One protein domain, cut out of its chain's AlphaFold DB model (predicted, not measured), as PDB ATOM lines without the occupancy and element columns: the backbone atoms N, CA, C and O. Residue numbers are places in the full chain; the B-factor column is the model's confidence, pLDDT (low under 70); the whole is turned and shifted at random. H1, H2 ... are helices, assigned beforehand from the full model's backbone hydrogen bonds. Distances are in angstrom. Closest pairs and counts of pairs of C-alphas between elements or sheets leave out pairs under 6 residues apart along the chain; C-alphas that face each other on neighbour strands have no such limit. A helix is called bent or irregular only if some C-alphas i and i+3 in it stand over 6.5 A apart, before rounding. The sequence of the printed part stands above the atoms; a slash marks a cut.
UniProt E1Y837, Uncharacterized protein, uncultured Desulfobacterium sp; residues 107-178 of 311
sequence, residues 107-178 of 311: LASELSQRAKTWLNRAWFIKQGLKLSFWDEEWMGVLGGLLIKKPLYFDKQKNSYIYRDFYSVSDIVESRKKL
ATOM      1  N   LEU A 107     113.817  96.122 221.896       96.44
ATOM      2  CA  LEU A 107     112.904  96.200 223.049       96.44
ATOM      3  C   LEU A 107     112.851  97.608 223.660       96.44
ATOM      4  O   LEU A 107     111.771  98.114 223.957       96.44
ATOM      5  N   ALA A 108     113.999  98.276 223.808       97.19
ATOM      6  CA  ALA A 108     114.036  99.663 224.277       97.19
ATOM      7  C   ALA A 108     113.415 100.621 223.242       97.19
ATOM      8  O   ALA A 108     112.707 101.568 223.589       97.19
ATOM      9  N   SER A 109     113.637 100.348 221.953       97.06
ATOM     10  CA  SER A 109     113.046 101.123 220.854       97.06
ATOM     11  C   SER A 109     111.522 100.970 220.784       97.06
ATOM     12  O   SER A 109     110.829 101.956 220.547       97.06
ATOM     13  N   GLU A 110     110.994  99.772 221.038       97.69
ATOM     14  CA  GLU A 110     109.558  99.489 221.130       97.69
ATOM     15  C   GLU A 110     108.911 100.315 222.254       97.69
ATOM     16  O   GLU A 110     107.868 100.927 222.029       97.69
ATOM     17  N   LEU A 111     109.557 100.425 223.425       98.00
ATOM     18  CA  LEU A 111     109.090 101.294 224.518       98.00
ATOM     19  C   LEU A 111     109.079 102.774 224.121       98.00
ATOM     20  O   LEU A 111     108.086 103.466 224.343       98.00
ATOM     21  N   SER A 112     110.153 103.257 223.488       98.00
ATOM     22  CA  SER A 112     110.220 104.630 222.969       98.00
ATOM     23  C   SER A 112     109.091 104.908 221.973       98.00
ATOM     24  O   SER A 112     108.416 105.935 222.052       98.00
ATOM     25  N   GLN A 113     108.852 103.974 221.050       98.25
ATOM     26  CA  GLN A 113     107.808 104.105 220.041       98.25
ATOM     27  C   GLN A 113     106.409 104.073 220.660       98.25
ATOM     28  O   GLN A 113     105.552 104.870 220.268       98.25
ATOM     29  N   ARG A 114     106.178 103.198 221.642       98.25
ATOM     30  CA  ARG A 114     104.927 103.130 222.408       98.25
ATOM     31  C   ARG A 114     104.643 104.460 223.105       98.25
ATOM     32  O   ARG A 114     103.559 105.006 222.912       98.25
ATOM     33  N   ALA A 115     105.629 105.015 223.814       98.31
ATOM     34  CA  ALA A 115     105.504 106.306 224.488       98.31
ATOM     35  C   ALA A 115     105.180 107.438 223.499       98.31
ATOM     36  O   ALA A 115     104.206 108.161 223.692       98.31
ATOM     37  N   LYS A 116     105.923 107.548 222.388       97.94
ATOM     38  CA  LYS A 116     105.672 108.557 221.339       97.94
ATOM     39  C   LYS A 116     104.277 108.432 220.726       97.94
ATOM     40  O   LYS A 116     103.602 109.432 220.517       97.94
ATOM     41  N   THR A 117     103.841 107.202 220.456       98.06
ATOM     42  CA  THR A 117     102.515 106.934 219.883       98.06
ATOM     43  C   THR A 117     101.404 107.345 220.848       98.06
ATOM     44  O   THR A 117     100.422 107.949 220.423       98.06
ATOM     45  N   TRP A 118     101.565 107.059 222.142       98.19
ATOM     46  CA  TRP A 118     100.626 107.513 223.163       98.19
ATOM     47  C   TRP A 118     100.586 109.042 223.269       98.19
ATOM     48  O   TRP A 118      99.492 109.602 223.236       98.19
ATOM     49  N   LEU A 119     101.731 109.735 223.278       96.81
ATOM     50  CA  LEU A 119     101.767 111.203 223.378       96.81
ATOM     51  C   LEU A 119     100.961 111.922 222.289       96.81
ATOM     52  O   LEU A 119     100.399 112.981 222.555       96.81
ATOM     53  N   ASN A 120     100.849 111.340 221.091       96.19
ATOM     54  CA  ASN A 120     100.046 111.913 220.003       96.19
ATOM     55  C   ASN A 120      98.546 112.002 220.336       96.19
ATOM     56  O   ASN A 120      97.822 112.779 219.715       96.19
ATOM     57  N   ARG A 121      98.062 111.191 221.282       96.06
ATOM     58  CA  ARG A 121      96.648 111.130 221.678       96.06
ATOM     59  C   ARG A 121      96.399 111.409 223.161       96.06
ATOM     60  O   ARG A 121      95.230 111.573 223.515       96.06
ATOM     61  N   ALA A 122      97.461 111.474 223.965       97.31
ATOM     62  CA  ALA A 122      97.415 111.609 225.412       97.31
ATOM     63  C   ALA A 122      96.601 112.831 225.846       97.31
ATOM     64  O   ALA A 122      96.717 113.921 225.271       97.31
ATOM     65  N   TRP A 123      95.772 112.645 226.866       96.31
ATOM     66  CA  TRP A 123      94.903 113.690 227.383       96.31
ATOM     67  C   TRP A 123      95.722 114.851 227.944       96.31
ATOM     68  O   TRP A 123      95.486 115.991 227.546       96.31
ATOM     69  N   PHE A 124      96.751 114.592 228.759       95.06
ATOM     70  CA  PHE A 124      97.528 115.675 229.375       95.06
ATOM     71  C   PHE A 124      98.189 116.597 228.329       95.06
ATOM     72  O   PHE A 124      98.218 117.820 228.503       95.06
ATOM     73  N   ILE A 125      98.641 116.038 227.197       95.06
ATOM     74  CA  ILE A 125      99.198 116.809 226.073       95.06
ATOM     75  C   ILE A 125      98.128 117.701 225.444       95.06
ATOM     76  O   ILE A 125      98.377 118.890 225.239       95.06
ATOM     77  N   LYS A 126      96.925 117.170 225.183       94.06
ATOM     78  CA  LYS A 126      95.798 117.953 224.636       94.06
ATOM     79  C   LYS A 126      95.401 119.109 225.551       94.06
ATOM     80  O   LYS A 126      94.996 120.164 225.071       94.06
ATOM     81  N   GLN A 127      95.567 118.937 226.858       92.00
ATOM     82  CA  GLN A 127      95.303 119.974 227.856       92.00
ATOM     83  C   GLN A 127      96.439 121.011 227.966       92.00
ATOM     84  O   GLN A 127      96.300 122.043 228.636       92.00
ATOM     85  N   GLY A 128      97.553 120.793 227.261       91.62
ATOM     86  CA  GLY A 128      98.732 121.655 227.260       91.62
ATOM     87  C   GLY A 128      99.591 121.510 228.517       91.62
ATOM     88  O   GLY A 128     100.285 122.459 228.885       91.62
ATOM     89  N   LEU A 129      99.519 120.364 229.200       92.94
ATOM     90  CA  LEU A 129     100.361 120.052 230.350       92.94
ATOM     91  C   LEU A 129     101.742 119.556 229.903       92.94
ATOM     92  O   LEU A 129     101.908 118.941 228.851       92.94
ATOM     93  N   LYS A 130     102.755 119.833 230.726       92.88
ATOM     94  CA  LYS A 130     104.140 119.382 230.515       92.88
ATOM     95  C   LYS A 130     104.351 117.998 231.132       92.88
ATOM     96  O   LYS A 130     103.580 117.583 231.988       92.88
ATOM     97  N   LEU A 131     105.452 117.324 230.778       93.62
ATOM     98  CA  LEU A 131     105.825 116.027 231.368       93.62
ATOM     99  C   LEU A 131     105.950 116.058 232.900       93.62
ATOM    100  O   LEU A 131     105.710 115.040 233.537       93.62
ATOM    101  N   SER A 132     106.259 117.218 233.492       92.81
ATOM    102  CA  SER A 132     106.310 117.409 234.948       92.81
ATOM    103  C   SER A 132     104.975 117.160 235.656       92.81
ATOM    104  O   SER A 132     104.964 116.956 236.864       92.81
ATOM    105  N   PHE A 133     103.855 117.146 234.924       95.00
ATOM    106  CA  PHE A 133     102.555 116.740 235.458       95.00
ATOM    107  C   PHE A 133     102.577 115.315 236.028       95.00
ATOM    108  O   PHE A 133     101.868 115.025 236.989       95.00
ATOM    109  N   TRP A 134     103.413 114.437 235.474       95.94
ATOM    110  CA  TRP A 134     103.519 113.042 235.893       95.94
ATOM    111  C   TRP A 134     104.426 112.816 237.107       95.94
ATOM    112  O   TRP A 134     104.693 111.671 237.457       95.94
ATOM    113  N   ASP A 135     104.861 113.897 237.764       92.00
ATOM    114  CA  ASP A 135     105.795 113.868 238.893       92.00
ATOM    115  C   ASP A 135     107.140 113.194 238.543       92.00
ATOM    116  O   ASP A 135     107.364 112.753 237.417       92.00
ATOM    117  N   GLU A 136     108.079 113.148 239.485       90.75
ATOM    118  CA  GLU A 136     109.467 112.737 239.239       90.75
ATOM    119  C   GLU A 136     109.606 111.345 238.595       90.75
ATOM    120  O   GLU A 136     110.382 111.177 237.655       90.75
ATOM    121  N   GLU A 137     108.863 110.341 239.075       90.69
ATOM    122  CA  GLU A 137     109.071 108.942 238.677       90.69
ATOM    123  C   GLU A 137     108.667 108.684 237.219       90.69
ATOM    124  O   GLU A 137     109.480 108.224 236.410       90.69
ATOM    125  N   TRP A 138     107.423 108.997 236.853       95.75
ATOM    126  CA  TRP A 138     106.951 108.801 235.486       95.75
ATOM    127  C   TRP A 138     107.553 109.837 234.531       95.75
ATOM    128  O   TRP A 138     107.892 109.474 233.404       95.75
ATOM    129  N   MET A 139     107.782 111.088 234.962       95.50
ATOM    130  CA  MET A 139     108.537 112.064 234.159       95.50
ATOM    131  C   MET A 139     109.942 111.545 233.844       95.50
ATOM    132  O   MET A 139     110.388 111.668 232.704       95.50
ATOM    133  N   GLY A 140     110.622 110.947 234.826       94.38
ATOM    134  CA  GLY A 140     111.938 110.344 234.668       94.38
ATOM    135  C   GLY A 140     111.936 109.280 233.576       94.38
ATOM    136  O   GLY A 140     112.670 109.406 232.592       94.38
ATOM    137  N   VAL A 141     111.051 108.286 233.691       96.44
ATOM    138  CA  VAL A 141     110.900 107.207 232.698       96.44
ATOM    139  C   VAL A 141     110.566 107.762 231.312       96.44
ATOM    140  O   VAL A 141     111.242 107.433 230.337       96.44
ATOM    141  N   LEU A 142     109.570 108.646 231.204       96.94
ATOM    142  CA  LEU A 142     109.174 109.242 229.925       96.94
ATOM    143  C   LEU A 142     110.310 110.063 229.305       96.94
ATOM    144  O   LEU A 142     110.578 109.928 228.114       96.94
ATOM    145  N   GLY A 143     111.030 110.854 230.102       95.38
ATOM    146  CA  GLY A 143     112.200 111.607 229.652       95.38
ATOM    147  C   GLY A 143     113.271 110.702 229.039       95.38
ATOM    148  O   GLY A 143     113.777 110.998 227.956       95.38
ATOM    149  N   GLY A 144     113.544 109.554 229.668       95.94
ATOM    150  CA  GLY A 144     114.481 108.551 229.158       95.94
ATOM    151  C   GLY A 144     114.007 107.869 227.872       95.94
ATOM    152  O   GLY A 144     114.809 107.617 226.975       95.94
ATOM    153  N   LEU A 145     112.705 107.618 227.724       97.44
ATOM    154  CA  LEU A 145     112.144 106.968 226.534       97.44
ATOM    155  C   LEU A 145     111.992 107.908 225.326       97.44
ATOM    156  O   LEU A 145     112.004 107.442 224.183       97.44
ATOM    157  N   LEU A 146     111.830 109.214 225.545       96.25
ATOM    158  CA  LEU A 146     111.497 110.179 224.488       96.25
ATOM    159  C   LEU A 146     112.712 110.798 223.789       96.25
ATOM    160  O   LEU A 146     112.570 111.358 222.700       96.25
ATOM    161  N   ILE A 147     113.908 110.665 224.359       93.69
ATOM    162  CA  ILE A 147     115.150 111.083 223.701       93.69
ATOM    163  C   ILE A 147     115.468 110.216 222.470       93.69
ATOM    164  O   ILE A 147     114.898 109.148 222.243       93.69
ATOM    165  N   LYS A 148     116.406 110.686 221.635       89.88
ATOM    166  CA  LYS A 148     116.762 110.037 220.358       89.88
ATOM    167  C   LYS A 148     117.191 108.573 220.524       89.88
ATOM    168  O   LYS A 148     116.948 107.767 219.631       89.88
ATOM    169  N   LYS A 149     117.840 108.246 221.642       91.88
ATOM    170  CA  LYS A 149     118.243 106.889 222.018       91.88
ATOM    171  C   LYS A 149     117.678 106.608 223.402       91.88
ATOM    172  O   LYS A 149     118.111 107.296 224.320       91.88
ATOM    173  N   PRO A 150     116.728 105.675 223.547       95.94
ATOM    174  CA  PRO A 150     116.060 105.470 224.819       95.94
ATOM    175  C   PRO A 150     117.060 105.053 225.898       95.94
ATOM    176  O   PRO A 150     117.907 104.186 225.669       95.94
ATOM    177  N   LEU A 151     116.943 105.678 227.064       96.06
ATOM    178  CA  LEU A 151     117.719 105.382 228.262       96.06
ATOM    179  C   LEU A 151     116.779 104.945 229.384       96.06
ATOM    180  O   LEU A 151     115.629 105.379 229.462       96.06
ATOM    181  N   TYR A 152     117.292 104.088 230.252       96.00
ATOM    182  CA  TYR A 152     116.634 103.669 231.473       96.00
ATOM    183  C   TYR A 152     116.795 104.749 232.548       96.00
ATOM    184  O   TYR A 152     117.884 105.309 232.712       96.00
ATOM    185  N   PHE A 153     115.711 105.026 233.270       94.94
ATOM    186  CA  PHE A 153     115.695 105.934 234.412       94.94
ATOM    187  C   PHE A 153     116.050 105.168 235.694       94.94
ATOM    188  O   PHE A 153     115.274 104.340 236.159       94.94
ATOM    189  N   ASP A 154     117.228 105.440 236.250       90.00
ATOM    190  CA  ASP A 154     117.788 104.764 237.424       90.00
ATOM    191  C   ASP A 154     117.688 105.672 238.658       90.00
ATOM    192  O   ASP A 154     118.596 106.450 238.959       90.00
ATOM    193  N   LYS A 155     116.567 105.574 239.385       77.81
ATOM    194  CA  LYS A 155     116.294 106.403 240.575       77.81
ATOM    195  C   LYS A 155     117.288 106.161 241.723       77.81
ATOM    196  O   LYS A 155     117.406 106.994 242.615       77.81
ATOM    197  N   GLN A 156     118.012 105.040 241.727       69.25
ATOM    198  CA  GLN A 156     118.897 104.665 242.835       69.25
ATOM    199  C   GLN A 156     120.271 105.358 242.784       69.25
ATOM    200  O   GLN A 156     121.039 105.263 243.742       69.25
ATOM    201  N   LYS A 157     120.612 106.062 241.694       62.44
ATOM    202  CA  LYS A 157     121.929 106.696 241.517       62.44
ATOM    203  C   LYS A 157     121.867 108.221 241.618       62.44
ATOM    204  O   LYS A 157     121.459 108.900 240.686       62.44
ATOM    205  N   ASN A 158     122.418 108.755 242.711       52.72
ATOM    206  CA  ASN A 158     122.467 110.197 243.008       52.72
ATOM    207  C   ASN A 158     123.231 111.067 241.985       52.72
ATOM    208  O   ASN A 158     123.041 112.279 241.988       52.72
ATOM    209  N   SER A 159     124.114 110.508 241.146       55.56
ATOM    210  CA  SER A 159     124.940 111.302 240.211       55.56
ATOM    211  C   SER A 159     124.515 111.219 238.743       55.56
ATOM    212  O   SER A 159     124.760 112.165 237.998       55.56
ATOM    213  N   TYR A 160     123.862 110.128 238.322       62.41
ATOM    214  CA  TYR A 160     123.376 109.936 236.951       62.41
ATOM    215  C   TYR A 160     122.050 109.177 236.962       62.41
ATOM    216  O   TYR A 160     122.026 107.955 237.094       62.41
ATOM    217  N   ILE A 161     120.958 109.913 236.768       85.19
ATOM    218  CA  ILE A 161     119.593 109.370 236.743       85.19
ATOM    219  C   ILE A 161     119.256 108.610 235.447       85.19
ATOM    220  O   ILE A 161     118.228 107.945 235.383       85.19
ATOM    221  N   TYR A 162     120.102 108.692 234.411       92.12
ATOM    222  CA  TYR A 162     119.903 108.012 233.127       92.12
ATOM    223  C   TYR A 162     121.106 107.156 232.733       92.12
ATOM    224  O   TYR A 162     122.250 107.612 232.785       92.12
ATOM    225  N   ARG A 163     120.834 105.934 232.271       92.25
ATOM    226  CA  ARG A 163     121.834 104.981 231.760       92.25
ATOM    227  C   ARG A 163     121.273 104.132 230.622       92.25
ATOM    228  O   ARG A 163     120.069 104.121 230.389       92.25
ATOM    229  N   ASP A 164     122.127 103.399 229.914       93.81
ATOM    230  CA  ASP A 164     121.653 102.383 228.970       93.81
ATOM    231  C   ASP A 164     120.899 101.253 229.707       93.81
ATOM    232  O   ASP A 164     121.087 101.020 230.910       93.81
ATOM    233  N   PHE A 165     120.033 100.551 228.973       94.69
ATOM    234  CA  PHE A 165     119.377  99.337 229.454       94.69
ATOM    235  C   PHE A 165     120.400  98.202 229.528       94.69
ATOM    236  O   PHE A 165     121.090  97.907 228.550       94.69
ATOM    237  N   TYR A 166     120.490  97.562 230.689       91.19
ATOM    238  CA  TYR A 166     121.455  96.504 230.974       91.19
ATOM    239  C   TYR A 166     120.804  95.142 231.194       91.19
ATOM    240  O   TYR A 166     121.486  94.126 231.096       91.19
ATOM    241  N   SER A 167     119.497  95.100 231.456       91.56
ATOM    242  CA  SER A 167     118.773  93.857 231.715       91.56
ATOM    243  C   SER A 167     117.355  93.862 231.145       91.56
ATOM    244  O   SER A 167     116.773  94.912 230.867       91.56
ATOM    245  N   VAL A 168     116.757  92.673 231.017       91.62
ATOM    246  CA  VAL A 168     115.321  92.547 230.714       91.62
ATOM    247  C   VAL A 168     114.470  93.148 231.838       91.62
ATOM    248  O   VAL A 168     113.405  93.696 231.560       91.62
ATOM    249  N   SER A 169     114.943  93.121 233.089       92.19
ATOM    250  CA  SER A 169     114.250  93.758 234.216       92.19
ATOM    251  C   SER A 169     114.093  95.265 234.009       92.19
ATOM    252  O   SER A 169     112.999  95.783 234.210       92.19
ATOM    253  N   ASP A 170     115.132  95.951 233.515       95.25
ATOM    254  CA  ASP A 170     115.070  97.387 233.200       95.25
ATOM    255  C   ASP A 170     113.951  97.694 232.183       95.25
ATOM    256  O   ASP A 170     113.215  98.678 232.307       95.25
ATOM    257  N   ILE A 171     113.812  96.830 231.166       96.31
ATOM    258  CA  ILE A 171     112.780  96.927 230.122       96.31
ATOM    259  C   ILE A 171     111.393  96.689 230.721       96.31
ATOM    260  O   ILE A 171     110.466  97.447 230.440       96.31
ATOM    261  N   VAL A 172     111.235  95.640 231.531       95.94
ATOM    262  CA  VAL A 172     109.955  95.280 232.163       95.94
ATOM    263  C   VAL A 172     109.493  96.372 233.122       95.94
ATOM    264  O   VAL A 172     108.324  96.750 233.092       95.94
ATOM    265  N   GLU A 173     110.396  96.921 233.928       95.44
ATOM    266  CA  GLU A 173     110.095  98.019 234.843       95.44
ATOM    267  C   GLU A 173     109.688  99.285 234.085       95.44
ATOM    268  O   GLU A 173     108.629  99.853 234.357       95.44
ATOM    269  N   SER A 174     110.466  99.684 233.072       97.50
ATOM    270  CA  SER A 174     110.140 100.853 232.242       97.50
ATOM    271  C   SER A 174     108.805 100.682 231.519       97.50
ATOM    272  O   SER A 174     108.015 101.622 231.452       97.50
ATOM    273  N   ARG A 175     108.517  99.471 231.016       97.94
ATOM    274  CA  ARG A 175     107.220  99.129 230.418       97.94
ATOM    275  C   ARG A 175     106.096  99.295 231.423       97.94
ATOM    276  O   ARG A 175     105.100  99.926 231.104       97.94
ATOM    277  N   LYS A 176     106.258  98.738 232.621       96.19
ATOM    278  CA  LYS A 176     105.247  98.815 233.671       96.19
ATOM    279  C   LYS A 176     104.918 100.267 234.007       96.19
ATOM    280  O   LYS A 176     103.750 100.626 234.004       96.19
ATOM    281  N   LYS A 177     105.934 101.103 234.232       96.25
ATOM    282  CA  LYS A 177     105.747 102.531 234.527       96.25
ATOM    283  C   LYS A 177     105.098 103.293 233.374       96.25
ATOM    284  O   LYS A 177     104.238 104.133 233.613       96.25
ATOM    285  N   LEU A 178     105.475 102.981 232.133       97.94
ATOM    286  CA  LEU A 178     104.837 103.557 230.953       97.94
ATOM    287  C   LEU A 178     103.353 103.175 230.869       97.94
ATOM    288  O   LEU A 178     102.525 104.053 230.662       97.94
TER     289      LEU A 178
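What this domain is: This is residues 107 to 178 of the 311 residues of an uncharacterized protein of uncultured Desulfobacterium sp (UniProt E1Y837). A kinked helix, H3, packs with its second part, residues 138 to 146, on two helices, H1 and H4, that lie side by side and run the same way. The short helix H2 sits at one end of the longest axis, on the turn between H1 and H3, and at the other end a long loop, residues 147 to 167, leads from H3 round to H4 and pairs with itself over a short stretch. The printed part has 72 residues with four named helices, H1, H2, H3 and H4 in that order, and no named strand; its class is all helix. It is compact, with a radius of gyration of the C-alphas of 12.0 A, and spans 34 by 26 by 21 A.

Where its parts are: H3, the longest helix by residues, holds residues 131 to 146 and measures 10.7 A from first to last C-alpha. It is irregular, with C-alphas 133 and 136 8.8 A apart, and has a kink of 110 degrees near residue 138. H1, residues 107 to 119, begins at C-alpha 107, (112.904, 96.200, 223.049), and is 18.7 A long. H2 is residues 123 to 126, 5.1 A long. H4, residues 168 to 178, is 15.2 A long and ends at C-alpha 178, (104.837, 103.557, 230.953).

How they stand to each other: H3 touches H1 with residues 142 to 146 alone; the closest C-alphas are those of Ser 112 and Leu 145, 4.7 A apart. Their lines stand at a steep tilt of 47 degrees, opposite ways. H3 touches H4 with residues 138 to 142 alone, closest at the C-alphas of Val 141 and Ser 174, 6.4 A apart. These two form a helical hairpin, at a steep tilt of 43 degrees and opposite ways. H1 and H4 touch at a shallow tilt of 5 degrees, the same way, with the C-alphas of Leu 111 and Arg 175 the closest, 6.6 A apart. The helix packing is mostly crossed, but only just: 1 of these 3 pairs is at a shallow tilt. H2 is close to H3 but not clearly touching, the C-alphas of Phe 124 and Phe 133 being the closest at 8.0 A; H2 and H4 are apart. In H1 and H4 every O i to N i+4 pair is within hydrogen-bond range, in H3 8 of 12, and H2 is too short for such a pair.

The domain as a whole: The two C-alphas farthest apart are those of Gln 127 and Ser 167, at 35.3 A. The printed part has no cut. The links H1 to H2 and H2 to H3 are tight; H3 to H4 is a long link of 21 residues, in which residues 152 to 153 pair antiparallel with residues 162 to 163. The mean pLDDT of the printed part is 92.3, and residues 156 to 160 are under 70.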